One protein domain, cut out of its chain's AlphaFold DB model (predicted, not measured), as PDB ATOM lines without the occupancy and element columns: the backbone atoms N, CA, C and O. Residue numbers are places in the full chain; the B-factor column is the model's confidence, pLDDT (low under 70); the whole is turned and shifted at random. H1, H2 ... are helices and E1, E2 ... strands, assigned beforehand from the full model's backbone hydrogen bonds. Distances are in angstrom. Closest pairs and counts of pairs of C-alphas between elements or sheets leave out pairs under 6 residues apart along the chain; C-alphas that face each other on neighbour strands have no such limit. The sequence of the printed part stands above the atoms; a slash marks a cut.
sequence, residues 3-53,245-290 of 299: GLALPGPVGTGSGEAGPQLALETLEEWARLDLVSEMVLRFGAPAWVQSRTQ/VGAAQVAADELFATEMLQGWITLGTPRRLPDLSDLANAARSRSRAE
ATOM      1  N   GLY A   3      33.109  36.723 -24.032       92.44
ATOM      2  CA  GLY A   3      34.507  37.009 -23.718       92.44
ATOM      3  C   GLY A   3      34.752  36.833 -22.225       92.44
ATOM      4  O   GLY A   3      33.910  37.229 -21.420       92.44
ATOM      5  N   LEU A   4      35.894  36.261 -21.854       91.62
ATOM      6  CA  LEU A   4      36.322  36.106 -20.467       91.62
ATOM      7  C   LEU A   4      37.720  36.683 -20.268       91.62
ATOM      8  O   LEU A   4      38.672  36.326 -20.961       91.62
ATOM      9  N   ALA A   5      37.828  37.559 -19.277       90.94
ATOM     10  CA  ALA A   5      39.084  38.102 -18.796       90.94
ATOM     11  C   ALA A   5      39.568  37.292 -17.587       90.94
ATOM     12  O   ALA A   5      38.856  37.210 -16.585       90.94
ATOM     13  N   LEU A   6      40.784  36.751 -17.646       88.62
ATOM     14  CA  LEU A   6      41.387  36.019 -16.530       88.62
ATOM     15  C   LEU A   6      42.562  36.778 -15.902       88.62
ATOM     16  O   LEU A   6      43.294  37.474 -16.607       88.62
ATOM     17  N   PRO A   7      42.765  36.676 -14.576       83.44
ATOM     18  CA  PRO A   7      43.995  37.160 -13.961       83.44
ATOM     19  C   PRO A   7      45.184  36.318 -14.446       83.44
ATOM     20  O   PRO A   7      45.069  35.107 -14.506       83.44
ATOM     21  N   GLY A   8      46.327  36.928 -14.754       81.31
ATOM     22  CA  GLY A   8      47.515  36.191 -15.208       81.31
ATOM     23  C   GLY A   8      47.554  35.904 -16.719       81.31
ATOM     24  O   GLY A   8      46.663  36.327 -17.464       81.31
ATOM     25  N   PRO A   9      48.633  35.263 -17.201       83.38
ATOM     26  CA  PRO A   9      48.829  35.007 -18.619       83.38
ATOM     27  C   PRO A   9      47.880  33.914 -19.124       83.38
ATOM     28  O   PRO A   9      47.689  32.877 -18.488       83.38
ATOM     29  N   VAL A  10      47.318  34.162 -20.306       86.31
ATOM     30  CA  VAL A  10      46.496  33.209 -21.057       86.31
ATOM     31  C   VAL A  10      47.223  32.940 -22.361       86.31
ATOM     32  O   VAL A  10      47.275  33.801 -23.239       86.31
ATOM     33  N   GLY A  11      47.844  31.771 -22.450       80.31
ATOM     34  CA  GLY A  11      48.565  31.345 -23.631       80.31
ATOM     35  C   GLY A  11      47.633  30.809 -24.710       80.31
ATOM     36  O   GLY A  11      46.603  30.198 -24.419       80.31
ATOM     37  N   THR A  12      48.008  31.006 -25.969       70.44
ATOM     38  CA  THR A  12      47.376  30.313 -27.094       70.44
ATOM     39  C   THR A  12      47.839  28.860 -27.073       70.44
ATOM     40  O   THR A  12      49.032  28.603 -27.217       70.44
ATOM     41  N   GLY A  13      46.926  27.915 -26.855       59.31
ATOM     42  CA  GLY A  13      47.262  26.497 -26.942       59.31
ATOM     43  C   GLY A  13      47.714  26.107 -28.353       59.31
ATOM     44  O   GLY A  13      47.359  26.752 -29.341       59.31
ATOM     45  N   SER A  14      48.542  25.068 -28.454       42.38
ATOM     46  CA  SER A  14      48.940  24.481 -29.734       42.38
ATOM     47  C   SER A  14      47.935  23.400 -30.150       42.38
ATOM     48  O   SER A  14      47.828  22.377 -29.470       42.38
ATOM     49  N   GLY A  15      47.245  23.585 -31.279       51.53
ATOM     50  CA  GLY A  15      46.323  22.583 -31.834       51.53
ATOM     51  C   GLY A  15      45.016  22.443 -31.041       51.53
ATOM     52  O   GLY A  15      44.407  23.444 -30.683       51.53
ATOM     53  N   GLU A  16      44.580  21.206 -30.774       40.38
ATOM     54  CA  GLU A  16      43.350  20.887 -30.016       40.38
ATOM     55  C   GLU A  16      43.457  21.167 -28.504       40.38
ATOM     56  O   GLU A  16      42.457  21.111 -27.784       40.38
ATOM     57  N   ALA A  17      44.659  21.458 -27.998       50.41
ATOM     58  CA  ALA A  17      44.833  21.881 -26.618       50.41
ATOM     59  C   ALA A  17      44.308  23.317 -26.475       50.41
ATOM     60  O   ALA A  17      44.801  24.228 -27.137       50.41
ATOM     61  N   GLY A  18      43.301  23.509 -25.620       58.28
ATOM     62  CA  GLY A  18      42.736  24.820 -25.298       58.28
ATOM     63  C   GLY A  18      43.762  25.809 -24.711       58.28
ATOM     64  O   GLY A  18      44.954  25.506 -24.607       58.28
ATOM     65  N   PRO A  19      43.327  27.021 -24.322       61.72
ATOM     66  CA  PRO A  19      44.236  28.042 -23.807       61.72
ATOM     67  C   PRO A  19      45.036  27.532 -22.601       61.72
ATOM     68  O   PRO A  19      44.480  26.914 -21.694       61.72
ATOM     69  N   GLN A  20      46.339  27.821 -22.575       65.06
ATOM     70  CA  GLN A  20      47.197  27.484 -21.438       65.06
ATOM     71  C   GLN A  20      47.089  28.570 -20.374       65.06
ATOM     72  O   GLN A  20      47.298  29.750 -20.643       65.06
ATOM     73  N   LEU A  21      46.760  28.171 -19.154       74.44
ATOM     74  CA  LEU A  21      46.443  29.082 -18.067       74.44
ATOM     75  C   LEU A  21      47.499  28.944 -16.969       74.44
ATOM     76  O   LEU A  21      47.648  27.869 -16.398       74.44
ATOM     77  N   ALA A  22      48.209  30.025 -16.639       68.31
ATOM     78  CA  ALA A  22      49.052  30.070 -15.441       68.31
ATOM     79  C   ALA A  22      48.393  30.981 -14.396       68.31
ATOM     80  O   ALA A  22      48.766  32.140 -14.211       68.31
ATOM     81  N   LEU A  23      47.334  30.460 -13.765       66.81
ATOM     82  CA  LEU A  23      46.522  31.188 -12.789       66.81
ATOM     83  C   LEU A  23      47.043  30.933 -11.373       66.81
ATOM     84  O   LEU A  23      46.626  29.981 -10.724       66.81
ATOM     85  N   GLU A  24      47.912  31.810 -10.876       63.06
ATOM     86  CA  GLU A  24      48.520  31.670  -9.540       63.06
ATOM     87  C   GLU A  24      47.478  31.620  -8.403       63.06
ATOM     88  O   GLU A  24      47.653  30.911  -7.422       63.06
ATOM     89  N   THR A  25      46.368  32.357  -8.521       64.56
ATOM     90  CA  THR A  25      45.309  32.405  -7.487       64.56
ATOM     91  C   THR A  25      44.173  31.408  -7.745       64.56
ATOM     92  O   THR A  25      43.306  31.226  -6.896       64.56
ATOM     93  N   LEU A  26      44.144  30.783  -8.925       71.12
ATOM     94  CA  LEU A  26      43.063  29.899  -9.372       71.12
ATOM     95  C   LEU A  26      43.655  28.647 -10.037       71.12
ATOM     96  O   LEU A  26      43.286  28.297 -11.156       71.12
ATOM     97  N   GLU A  27      44.585  27.970  -9.363       70.50
ATOM     98  CA  GLU A  27      45.280  26.789  -9.908       70.50
ATOM     99  C   GLU A  27      44.319  25.666 -10.329       70.50
ATOM    100  O   GLU A  27      44.578  24.922 -11.275       70.50
ATOM    101  N   GLU A  28      43.175  25.548  -9.654       73.56
ATOM    102  CA  GLU A  28      42.120  24.597 -10.017       73.56
ATOM    103  C   GLU A  28      41.492  24.931 -11.374       73.56
ATOM    104  O   GLU A  28      41.167  24.033 -12.148       73.56
ATOM    105  N   TRP A  29      41.383  26.221 -11.704       73.56
ATOM    106  CA  TRP A  29      40.858  26.683 -12.987       73.56
ATOM    107  C   TRP A  29      41.864  26.495 -14.116       73.56
ATOM    108  O   TRP A  29      41.459  26.369 -15.267       73.56
ATOM    109  N   ALA A  30      43.162  26.438 -13.803       69.25
ATOM    110  CA  ALA A  30      44.204  26.229 -14.804       69.25
ATOM    111  C   ALA A  30      44.093  24.868 -15.513       69.25
ATOM    112  O   ALA A  30      44.616  24.701 -16.612       69.25
ATOM    113  N   ARG A  31      43.395  23.903 -14.898       71.62
ATOM    114  CA  ARG A  31      43.149  22.563 -15.454       71.62
ATOM    115  C   ARG A  31      41.824  22.450 -16.211       71.62
ATOM    116  O   ARG A  31      41.557  21.402 -16.793       71.62
ATOM    117  N   LEU A  32      40.989  23.488 -16.181       74.12
ATOM    118  CA  LEU A  32      39.680  23.479 -16.826       74.12
ATOM    119  C   LEU A  32      39.786  23.957 -18.273       74.12
ATOM    120  O   LEU A  32      40.404  24.982 -18.564       74.12
ATOM    121  N   ASP A  33      39.079  23.275 -19.172       79.50
ATOM    122  CA  ASP A  33      38.798  23.797 -20.508       79.50
ATOM    123  C   ASP A  33      37.683  24.853 -20.420       79.50
ATOM    124  O   ASP A  33      36.506  24.601 -20.698       79.50
ATOM    125  N   LEU A  34      38.062  26.053 -19.973       81.81
ATOM    126  CA  LEU A  34      37.133  27.163 -19.747       81.81
ATOM    127  C   LEU A  34      36.384  27.570 -21.021       81.81
ATOM    128  O   LEU A  34      35.241  28.015 -20.933       81.81
ATOM    129  N   VAL A  35      36.996  27.406 -22.197       83.69
ATOM    130  CA  VAL A  35      36.339  27.701 -23.475       83.69
ATOM    131  C   VAL A  35      35.181  26.732 -23.690       83.69
ATOM    132  O   VAL A  35      34.053  27.186 -23.901       83.69
ATOM    133  N   SER A  36      35.420  25.423 -23.562       82.00
ATOM    134  CA  SER A  36      34.360  24.411 -23.663       82.00
ATOM    135  C   SER A  36      33.245  24.631 -22.644       82.00
ATOM    136  O   SER A  36      32.068  24.602 -23.009       82.00
ATOM    137  N   GLU A  37      33.589  24.900 -21.384       84.12
ATOM    138  CA  GLU A  37      32.606  25.158 -20.323       84.12
ATOM    139  C   GLU A  37      31.728  26.377 -20.638       84.12
ATOM    140  O   GLU A  37      30.501  26.335 -20.506       84.12
ATOM    141  N   MET A  38      32.325  27.463 -21.134       86.81
ATOM    142  CA  MET A  38      31.577  28.648 -21.552       86.81
ATOM    143  C   MET A  38      30.691  28.375 -22.770       86.81
ATOM    144  O   MET A  38      29.532  28.798 -22.791       86.81
ATOM    145  N   VAL A  39      31.202  27.655 -23.771       86.12
ATOM    146  CA  VAL A  39      30.431  27.271 -24.959       86.12
ATOM    147  C   VAL A  39      29.223  26.424 -24.558       86.12
ATOM    148  O   VAL A  39      28.110  26.715 -25.000       86.12
ATOM    149  N   LEU A  40      29.400  25.437 -23.675       85.62
ATOM    150  CA  LEU A  40      28.307  24.623 -23.142       85.62
ATOM    151  C   LEU A  40      27.284  25.458 -22.377       85.62
ATOM    152  O   LEU A  40      26.077  25.295 -22.568       85.62
ATOM    153  N   ARG A  41      27.763  26.349 -21.506       88.19
ATOM    154  CA  ARG A  41      26.907  27.134 -20.618       88.19
ATOM    155  C   ARG A  41      26.067  28.163 -21.369       88.19
ATOM    156  O   ARG A  41      24.912  28.373 -21.005       88.19
ATOM    157  N   PHE A  42      26.637  28.810 -22.383       88.25
ATOM    158  CA  PHE A  42      26.009  29.938 -23.081       88.25
ATOM    159  C   PHE A  42      25.521  29.597 -24.498       88.25
ATOM    160  O   PHE A  42      24.783  30.378 -25.113       88.25
ATOM    161  N   GLY A  43      25.905  28.435 -25.034       86.94
ATOM    162  CA  GLY A  43      25.571  28.009 -26.392       86.94
ATOM    163  C   GLY A  43      26.078  28.990 -27.448       86.94
ATOM    164  O   GLY A  43      25.349  29.305 -28.386       86.94
ATOM    165  N   ALA A  44      27.259  29.575 -27.249       88.44
ATOM    166  CA  ALA A  44      27.845  30.581 -28.132       88.44
ATOM    167  C   ALA A  44      29.381  30.483 -28.117       88.44
ATOM    168  O   ALA A  44      29.921  30.074 -27.089       88.44
ATOM    169  N   PRO A  45      30.077  30.887 -29.202       87.81
ATOM    170  CA  PRO A  45      31.542  30.933 -29.227       87.81
ATOM    171  C   PRO A  45      32.101  31.753 -28.065       87.81
ATOM    172  O   PRO A  45      31.536  32.809 -27.753       87.81
ATOM    173  N   ALA A  46      33.193  31.280 -27.464       88.56
ATOM    174  CA  ALA A  46      33.815  31.881 -26.292       88.56
ATOM    175  C   ALA A  46      35.303  32.162 -26.531       88.56
ATOM    176  O   ALA A  46      36.006  31.335 -27.107       88.56
ATOM    177  N   TRP A  47      35.788  33.302 -26.036       89.00
ATOM    178  CA  TRP A  47      37.203  33.672 -26.076       89.00
ATOM    179  C   TRP A  47      37.699  34.043 -24.691       89.00
ATOM    180  O   TRP A  47      37.067  34.818 -23.972       89.00
ATOM    181  N   VAL A  48      38.865  33.517 -24.339       88.62
ATOM    182  CA  VAL A  48      39.516  33.750 -23.054       88.62
ATOM    183  C   VAL A  48      40.828  34.476 -23.319       88.62
ATOM    184  O   VAL A  48      41.609  34.038 -24.159       88.62
ATOM    185  N   GLN A  49      41.070  35.588 -22.627       89.00
ATOM    186  CA  GLN A  49      42.351  36.304 -22.671       89.00
ATOM    187  C   GLN A  49      42.720  36.827 -21.288       89.00
ATOM    188  O   GLN A  49      41.901  36.846 -20.361       89.00
ATOM    189  N   SER A  50      43.967  37.277 -21.149       91.25
ATOM    190  CA  SER A  50      44.396  37.924 -19.916       91.25
ATOM    191  C   SER A  50      43.606  39.212 -19.688       91.25
ATOM    192  O   SER A  50      43.223  39.926 -20.620       91.25
ATOM    193  N   ARG A  51      43.385  39.544 -18.417       92.56
ATOM    194  CA  ARG A  51      42.707  40.773 -18.004       92.56
ATOM    195  C   ARG A  51      43.342  41.995 -18.651       92.56
ATOM    196  O   ARG A  51      42.626  42.838 -19.171       92.56
ATOM    197  N   THR A  52      44.667  42.073 -18.670       94.44
ATOM    198  CA  THR A  52      45.384  43.222 -19.232       94.44
ATOM    199  C   THR A  52      45.165  43.363 -20.734       94.44
ATOM    200  O   THR A  52      44.938  44.475 -21.204       94.44
ATOM    201  N   GLN A  53      45.138  42.262 -21.488       94.50
ATOM    202  CA  GLN A  53      44.790  42.293 -22.912       94.50
ATOM    203  C   GLN A  53      43.346  42.756 -23.133       94.50
ATOM    204  O   GLN A  53      43.105  43.613 -23.981       94.50
ATOM    205  N   VAL A 245      34.280  45.781 -21.092       94.19
ATOM    206  CA  VAL A 245      34.096  46.303 -22.451       94.19
ATOM    207  C   VAL A 245      35.061  45.598 -23.397       94.19
ATOM    208  O   VAL A 245      34.642  45.044 -24.400       94.19
ATOM    209  N   GLY A 246      36.336  45.486 -23.031       95.06
ATOM    210  CA  GLY A 246      37.315  44.740 -23.811       95.06
ATOM    211  C   GLY A 246      36.904  43.308 -24.140       95.06
ATOM    212  O   GLY A 246      37.047  42.885 -25.283       95.06
ATOM    213  N   ALA A 247      36.340  42.580 -23.173       94.44
ATOM    214  CA  ALA A 247      35.842  41.225 -23.390       94.44
ATOM    215  C   ALA A 247      34.679  41.172 -24.395       94.44
ATOM    216  O   ALA A 247      34.653  40.287 -25.253       94.44
ATOM    217  N   ALA A 248      33.743  42.123 -24.329       94.38
ATOM    218  CA  ALA A 248      32.666  42.236 -25.309       94.38
ATOM    219  C   ALA A 248      33.209  42.561 -26.711       94.38
ATOM    220  O   ALA A 248      32.801  41.935 -27.690       94.38
ATOM    221  N   GLN A 249      34.172  43.480 -26.796       92.50
ATOM    222  CA  GLN A 249      34.810  43.889 -28.043       92.50
ATOM    223  C   GLN A 249      35.609  42.755 -28.681       92.50
ATOM    224  O   GLN A 249      35.458  42.518 -29.870       92.50
ATOM    225  N   VAL A 250      36.397  42.004 -27.907       92.00
ATOM    226  CA  VAL A 250      37.089  40.807 -28.409       92.00
ATOM    227  C   VAL A 250      36.083  39.805 -28.962       92.00
ATOM    228  O   VAL A 250      36.261  39.302 -30.066       92.00
ATOM    229  N   ALA A 251      34.991  39.551 -28.240       92.38
ATOM    230  CA  ALA A 251      33.968  38.622 -28.700       92.38
ATOM    231  C   ALA A 251      33.215  39.100 -29.953       92.38
ATOM    232  O   ALA A 251      32.589  38.274 -30.619       92.38
ATOM    233  N   ALA A 252      33.217  40.402 -30.250       92.25
ATOM    234  CA  ALA A 252      32.703  40.954 -31.498       92.25
ATOM    235  C   ALA A 252      33.757  40.857 -32.613       92.25
ATOM    236  O   ALA A 252      33.468  40.287 -33.662       92.25
ATOM    237  N   ASP A 253      34.978  41.333 -32.365       89.88
ATOM    238  CA  ASP A 253      36.085  41.340 -33.326       89.88
ATOM    239  C   ASP A 253      36.386  39.926 -33.847       89.88
ATOM    240  O   ASP A 253      36.498  39.727 -35.052       89.88
ATOM    241  N   GLU A 254      36.451  38.928 -32.963       89.12
ATOM    242  CA  GLU A 254      36.715  37.535 -33.347       89.12
ATOM    243  C   GLU A 254      35.521  36.897 -34.074       89.12
ATOM    244  O   GLU A 254      35.695  36.080 -34.973       89.12
ATOM    245  N   LEU A 255      34.289  37.295 -33.739       89.88
ATOM    246  CA  LEU A 255      33.089  36.785 -34.406       89.88
ATOM    247  C   LEU A 255      32.987  37.255 -35.862       89.88
ATOM    248  O   LEU A 255      32.505  36.510 -36.719       89.88
ATOM    249  N   PHE A 256      33.417  38.493 -36.108       91.12
ATOM    250  CA  PHE A 256      33.419  39.142 -37.418       91.12
ATOM    251  C   PHE A 256      34.782  39.084 -38.121       91.12
ATOM    252  O   PHE A 256      34.921  39.625 -39.218       91.12
ATOM    253  N   ALA A 257      35.776  38.407 -37.537       89.06
ATOM    254  CA  ALA A 257      37.022  38.095 -38.221       89.06
ATOM    255  C   ALA A 257      36.722  37.262 -39.474       89.06
ATOM    256  O   ALA A 257      35.865  36.380 -39.438       89.06
ATOM    257  N   THR A 258      37.422  37.534 -40.580       88.88
ATOM    258  CA  THR A 258      37.112  36.967 -41.903       88.88
ATOM    259  C   THR A 258      36.944  35.448 -41.883       88.88
ATOM    260  O   THR A 258      35.958  34.945 -42.415       88.88
ATOM    261  N   GLU A 259      37.862  34.731 -41.231       84.56
ATOM    262  CA  GLU A 259      37.836  33.265 -41.125       84.56
ATOM    263  C   GLU A 259      36.582  32.771 -40.395       84.56
ATOM    264  O   GLU A 259      35.855  31.911 -40.893       84.56
ATOM    265  N   MET A 260      36.275  33.369 -39.240       85.06
ATOM    266  CA  MET A 260      35.106  32.992 -38.454       85.06
ATOM    267  C   MET A 260      33.814  33.346 -39.191       85.06
ATOM    268  O   MET A 260      32.916  32.512 -39.292       85.06
ATOM    269  N   LEU A 261      33.733  34.555 -39.748       89.81
ATOM    270  CA  LEU A 261      32.572  35.043 -40.484       89.81
ATOM    271  C   LEU A 261      32.249  34.143 -41.680       89.81
ATOM    272  O   LEU A 261      31.092  33.766 -41.852       89.81
ATOM    273  N   GLN A 262      33.252  33.741 -42.466       89.25
ATOM    274  CA  GLN A 262      33.068  32.794 -43.571       89.25
ATOM    275  C   GLN A 262      32.470  31.461 -43.102       89.25
ATOM    276  O   GLN A 262      31.626  30.898 -43.800       89.25
ATOM    277  N   GLY A 263      32.842  30.995 -41.905       85.38
ATOM    278  CA  GLY A 263      32.351  29.746 -41.328       85.38
ATOM    279  C   GLY A 263      30.873  29.749 -40.923       85.38
ATOM    280  O   GLY A 263      30.259  28.684 -40.893       85.38
ATOM    281  N   TRP A 264      30.270  30.908 -40.621       88.25
ATOM    282  CA  TRP A 264      28.877  30.960 -40.144       88.25
ATOM    283  C   TRP A 264      27.930  31.875 -40.920       88.25
ATOM    284  O   TRP A 264      26.716  31.769 -40.725       88.25
ATOM    285  N   ILE A 265      28.426  32.738 -41.812       91.44
ATOM    286  CA  ILE A 265      27.584  33.703 -42.535       91.44
ATOM    287  C   ILE A 265      26.489  33.012 -43.358       91.44
ATOM    288  O   ILE A 265      25.336  33.438 -43.328       91.44
ATOM    289  N   THR A 266      26.807  31.892 -44.014       91.81
ATOM    290  CA  THR A 266      25.843  31.092 -44.793       91.81
ATOM    291  C   THR A 266      24.886  30.292 -43.909       91.81
ATOM    292  O   THR A 266      23.769  29.988 -44.319       91.81
ATOM    293  N   LEU A 267      25.289  29.991 -42.671       88.19
ATOM    294  CA  LEU A 267      24.475  29.280 -41.681       88.19
ATOM    295  C   LEU A 267      23.452  30.199 -40.989       88.19
ATOM    296  O   LEU A 267      22.575  29.713 -40.262       88.19
ATOM    297  N   GLY A 268      23.581  31.520 -41.180       89.62
ATOM    298  CA  GLY A 268      22.732  32.565 -40.601       89.62
ATOM    299  C   GLY A 268      22.932  32.786 -39.099       89.62
ATOM    300  O   GLY A 268      22.295  33.657 -38.510       89.62
ATOM    301  N   THR A 269      23.790  31.998 -38.446       87.81
ATOM    302  CA  THR A 269      24.099  32.152 -37.024       87.81
ATOM    303  C   THR A 269      25.422  31.475 -36.655       87.81
ATOM    304  O   THR A 269      25.655  30.328 -37.045       87.81
ATOM    305  N   PRO A 270      26.253  32.111 -35.810       84.81
ATOM    306  CA  PRO A 270      27.474  31.496 -35.289       84.81
ATOM    307  C   PRO A 270      27.212  30.334 -34.326       84.81
ATOM    308  O   PRO A 270      28.116  29.582 -33.994       84.81
ATOM    309  N   ARG A 271      25.968  30.135 -33.872       85.00
ATOM    310  CA  ARG A 271      25.611  28.993 -33.013       85.00
ATOM    311  C   ARG A 271      25.606  27.655 -33.748       85.00
ATOM    312  O   ARG A 271      25.542  26.617 -33.104       85.00
ATOM    313  N   ARG A 272      25.620  27.685 -35.082       80.62
ATOM    314  CA  ARG A 272      25.590  26.500 -35.950       80.62
ATOM    315  C   ARG A 272      26.966  26.114 -36.484       80.62
ATOM    316  O   ARG A 272      27.042  25.258 -37.355       80.62
ATOM    317  N   LEU A 273      28.032  26.737 -35.984       78.25
ATOM    318  CA  LEU A 273      29.391  26.366 -36.361       78.25
ATOM    319  C   LEU A 273      29.635  24.872 -36.072       78.25
ATOM    320  O   LEU A 273      29.312  24.427 -34.963       78.25
ATOM    321  N   PRO A 274      30.187  24.108 -37.034       67.81
ATOM    322  CA  PRO A 274      30.520  22.697 -36.838       67.81
ATOM    323  C   PRO A 274      31.414  22.490 -35.610       67.81
ATOM    324  O   PRO A 274      31.003  21.802 -34.680       67.81
ATOM    325  N   ASP A 275      32.517  23.237 -35.515       70.62
ATOM    326  CA  ASP A 275      33.462  23.173 -34.390       70.62
ATOM    327  C   ASP A 275      32.800  23.443 -33.036       70.62
ATOM    328  O   ASP A 275      33.141  22.823 -32.032       70.62
ATOM    329  N   LEU A 276      31.808  24.342 -32.987       69.56
ATOM    330  CA  LEU A 276      31.062  24.636 -31.762       69.56
ATOM    331  C   LEU A 276      30.163  23.462 -31.356       69.56
ATOM    332  O   LEU A 276      29.988  23.187 -30.168       69.56
ATOM    333  N   SER A 277      29.578  22.785 -32.342       64.62
ATOM    334  CA  SER A 277      28.740  21.607 -32.129       64.62
ATOM    335  C   SER A 277      29.591  20.438 -31.635       64.62
ATOM    336  O   SER A 277      29.202  19.762 -30.682       64.62
ATOM    337  N   ASP A 278      30.782  20.267 -32.205       68.62
ATOM    338  CA  ASP A 278      31.738  19.227 -31.835       68.62
ATOM    339  C   ASP A 278      32.358  19.481 -30.457       68.62
ATOM    340  O   ASP A 278      32.342  18.583 -29.615       68.62
ATOM    341  N   LEU A 279      32.765  20.720 -30.152       65.81
ATOM    342  CA  LEU A 279      33.174  21.144 -28.806       65.81
ATOM    343  C   LEU A 279      32.061  20.900 -27.784       65.81
ATOM    344  O   LEU A 279      32.301  20.336 -26.718       65.81
ATOM    345  N   ALA A 280      30.820  21.266 -28.112       65.50
ATOM    346  CA  ALA A 280      29.691  21.047 -27.219       65.50
ATOM    347  C   ALA A 280      29.348  19.554 -27.047       65.50
ATOM    348  O   ALA A 280      28.820  19.162 -26.006       65.50
ATOM    349  N   ASN A 281      29.627  18.706 -28.035       66.25
ATOM    350  CA  ASN A 281      29.428  17.259 -27.938       66.25
ATOM    351  C   ASN A 281      30.553  16.587 -27.135       66.25
ATOM    352  O   ASN A 281      30.265  15.805 -26.227       66.25
ATOM    353  N   ALA A 282      31.811  16.950 -27.396       63.69
ATOM    354  CA  ALA A 282      32.991  16.472 -26.676       63.69
ATOM    355  C   ALA A 282      32.996  16.913 -25.202       63.69
ATOM    356  O   ALA A 282      33.341  16.149 -24.306       63.69
ATOM    357  N   ALA A 283      32.559  18.136 -24.912       60.97
ATOM    358  CA  ALA A 283      32.456  18.611 -23.540       60.97
ATOM    359  C   ALA A 283      31.296  17.929 -22.779       60.97
ATOM    360  O   ALA A 283      31.451  17.566 -21.613       60.97
ATOM    361  N   ARG A 284      30.161  17.646 -23.443       65.38
ATOM    362  CA  ARG A 284      29.053  16.863 -22.857       65.38
ATOM    363  C   ARG A 284      29.430  15.412 -22.549       65.38
ATOM    364  O   ARG A 284      28.930  14.869 -21.565       65.38
ATOM    365  N   SER A 285      30.270  14.776 -23.367       60.81
ATOM    366  CA  SER A 285      30.744  13.412 -23.096       60.81
ATOM    367  C   SER A 285      31.716  13.373 -21.911       60.81
ATOM    368  O   SER A 285      31.579  12.495 -21.062       60.81
ATOM    369  N   ARG A 286      32.602  14.374 -21.775       61.94
ATOM    370  CA  ARG A 286      33.495  14.543 -20.611       61.94
ATOM    371  C   ARG A 286      32.737  14.819 -19.308       61.94
ATOM    372  O   ARG A 286      32.943  14.110 -18.331       61.94
ATOM    373  N   SER A 287      31.772  15.744 -19.315       55.03
ATOM    374  CA  SER A 287      30.926  16.044 -18.142       55.03
ATOM    375  C   SER A 287      30.038  14.867 -17.697       55.03
ATOM    376  O   SER A 287      29.555  14.860 -16.565       55.03
ATOM    377  N   ARG A 288      29.779  13.885 -18.574       54.88
ATOM    378  CA  ARG A 288      29.089  12.633 -18.214       54.88
ATOM    379  C   ARG A 288      30.029  11.582 -17.616       54.88
ATOM    380  O   ARG A 288      29.541  10.703 -16.914       54.88
ATOM    381  N   ALA A 289      31.327  11.657 -17.908       52.47
ATOM    382  CA  ALA A 289      32.350  10.750 -17.388       52.47
ATOM    383  C   ALA A 289      32.915  11.216 -16.034       52.47
ATOM    384  O   ALA A 289      33.230  10.385 -15.188       52.47
ATOM    385  N   GLU A 290      32.968  12.528 -15.797       49.66
ATOM    386  CA  GLU A 290      33.355  13.142 -14.525       49.66
ATOM    387  C   GLU A 290      32.306  14.182 -14.124       49.66
ATOM    388  O   GLU A 290      32.041  15.134 -14.857       49.66
TER     389      GLU A 290
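Overview. This is residues 3 to 53 and 245 to 290 of the 299 residues of the protein "ROK family protein" of Mycobacterium sp. KBS0706 (UniProt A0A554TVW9). A small two-stranded parallel sheet, E1 and E2, sits between helices H1 and H2, and the long helix H4 crosses H1 on the side away from the sheet. A long stretch with no named element, residues 7 to 33, loops out to one side, while H3 lies at the far end from it. The printed part has 97 residues, with four named helices and two named strands in the order E1, H1, E2, H2, H3, H4; the class is mostly helix. The whole is compact, with a radius of gyration of the C-alphas of 13.8 A and spans of 42 by 35 by 23 A.

Along the chain. Strand E1, residues 3 to 6, begins at C-alpha 3 (34.507, 37.009, -23.718). H1 holds residues 34 to 42, and strand E2 holds residues 46 to 50 and is 13.8 A long. H2 spans residues 245 to 253, and H3 spans residues 258 to 264. H4, residues 274 to 289, is 22.9 A long and ends at C-alpha 289 (32.350, 10.750, -17.388).

Arrangement. E1 and E2 are parallel neighbours; N 4 and O 47 are 2.8 A apart, within hydrogen-bond range. E1, H1 and E2 form a strand-helix-strand unit, two parallel strands with a helix between them in the chain, with a right-handed crossover. The closest C-alphas of H1 and E2, those of Val 35 and Ala 46, are 5.6 A apart. Those of E1 and H2, Gly 3 and Ala 247, are 4.4 A apart. H1 and H4 touch, about perpendicular at 82 degrees, closest at the C-alphas of Leu 40 and Ala 280, 5.6 A. H3 touches no helix. In H1, H2, H3 and H4 every O i to N i+4 pair is within hydrogen-bond range.

Size, cuts and confidence. The C-alphas farthest apart, those of Thr 25 and Thr 266, are 42.1 A apart. Residues 54 to 244 are not printed, and C-alphas 53 and 245 are 11.4 A apart across this cut. The link from E1 to H1, 27 residues, is long. Mean pLDDT of the printed part is 78.4; residues 13 to 20, 22 to 25, 30, 274 and 276 to 290 are under 70.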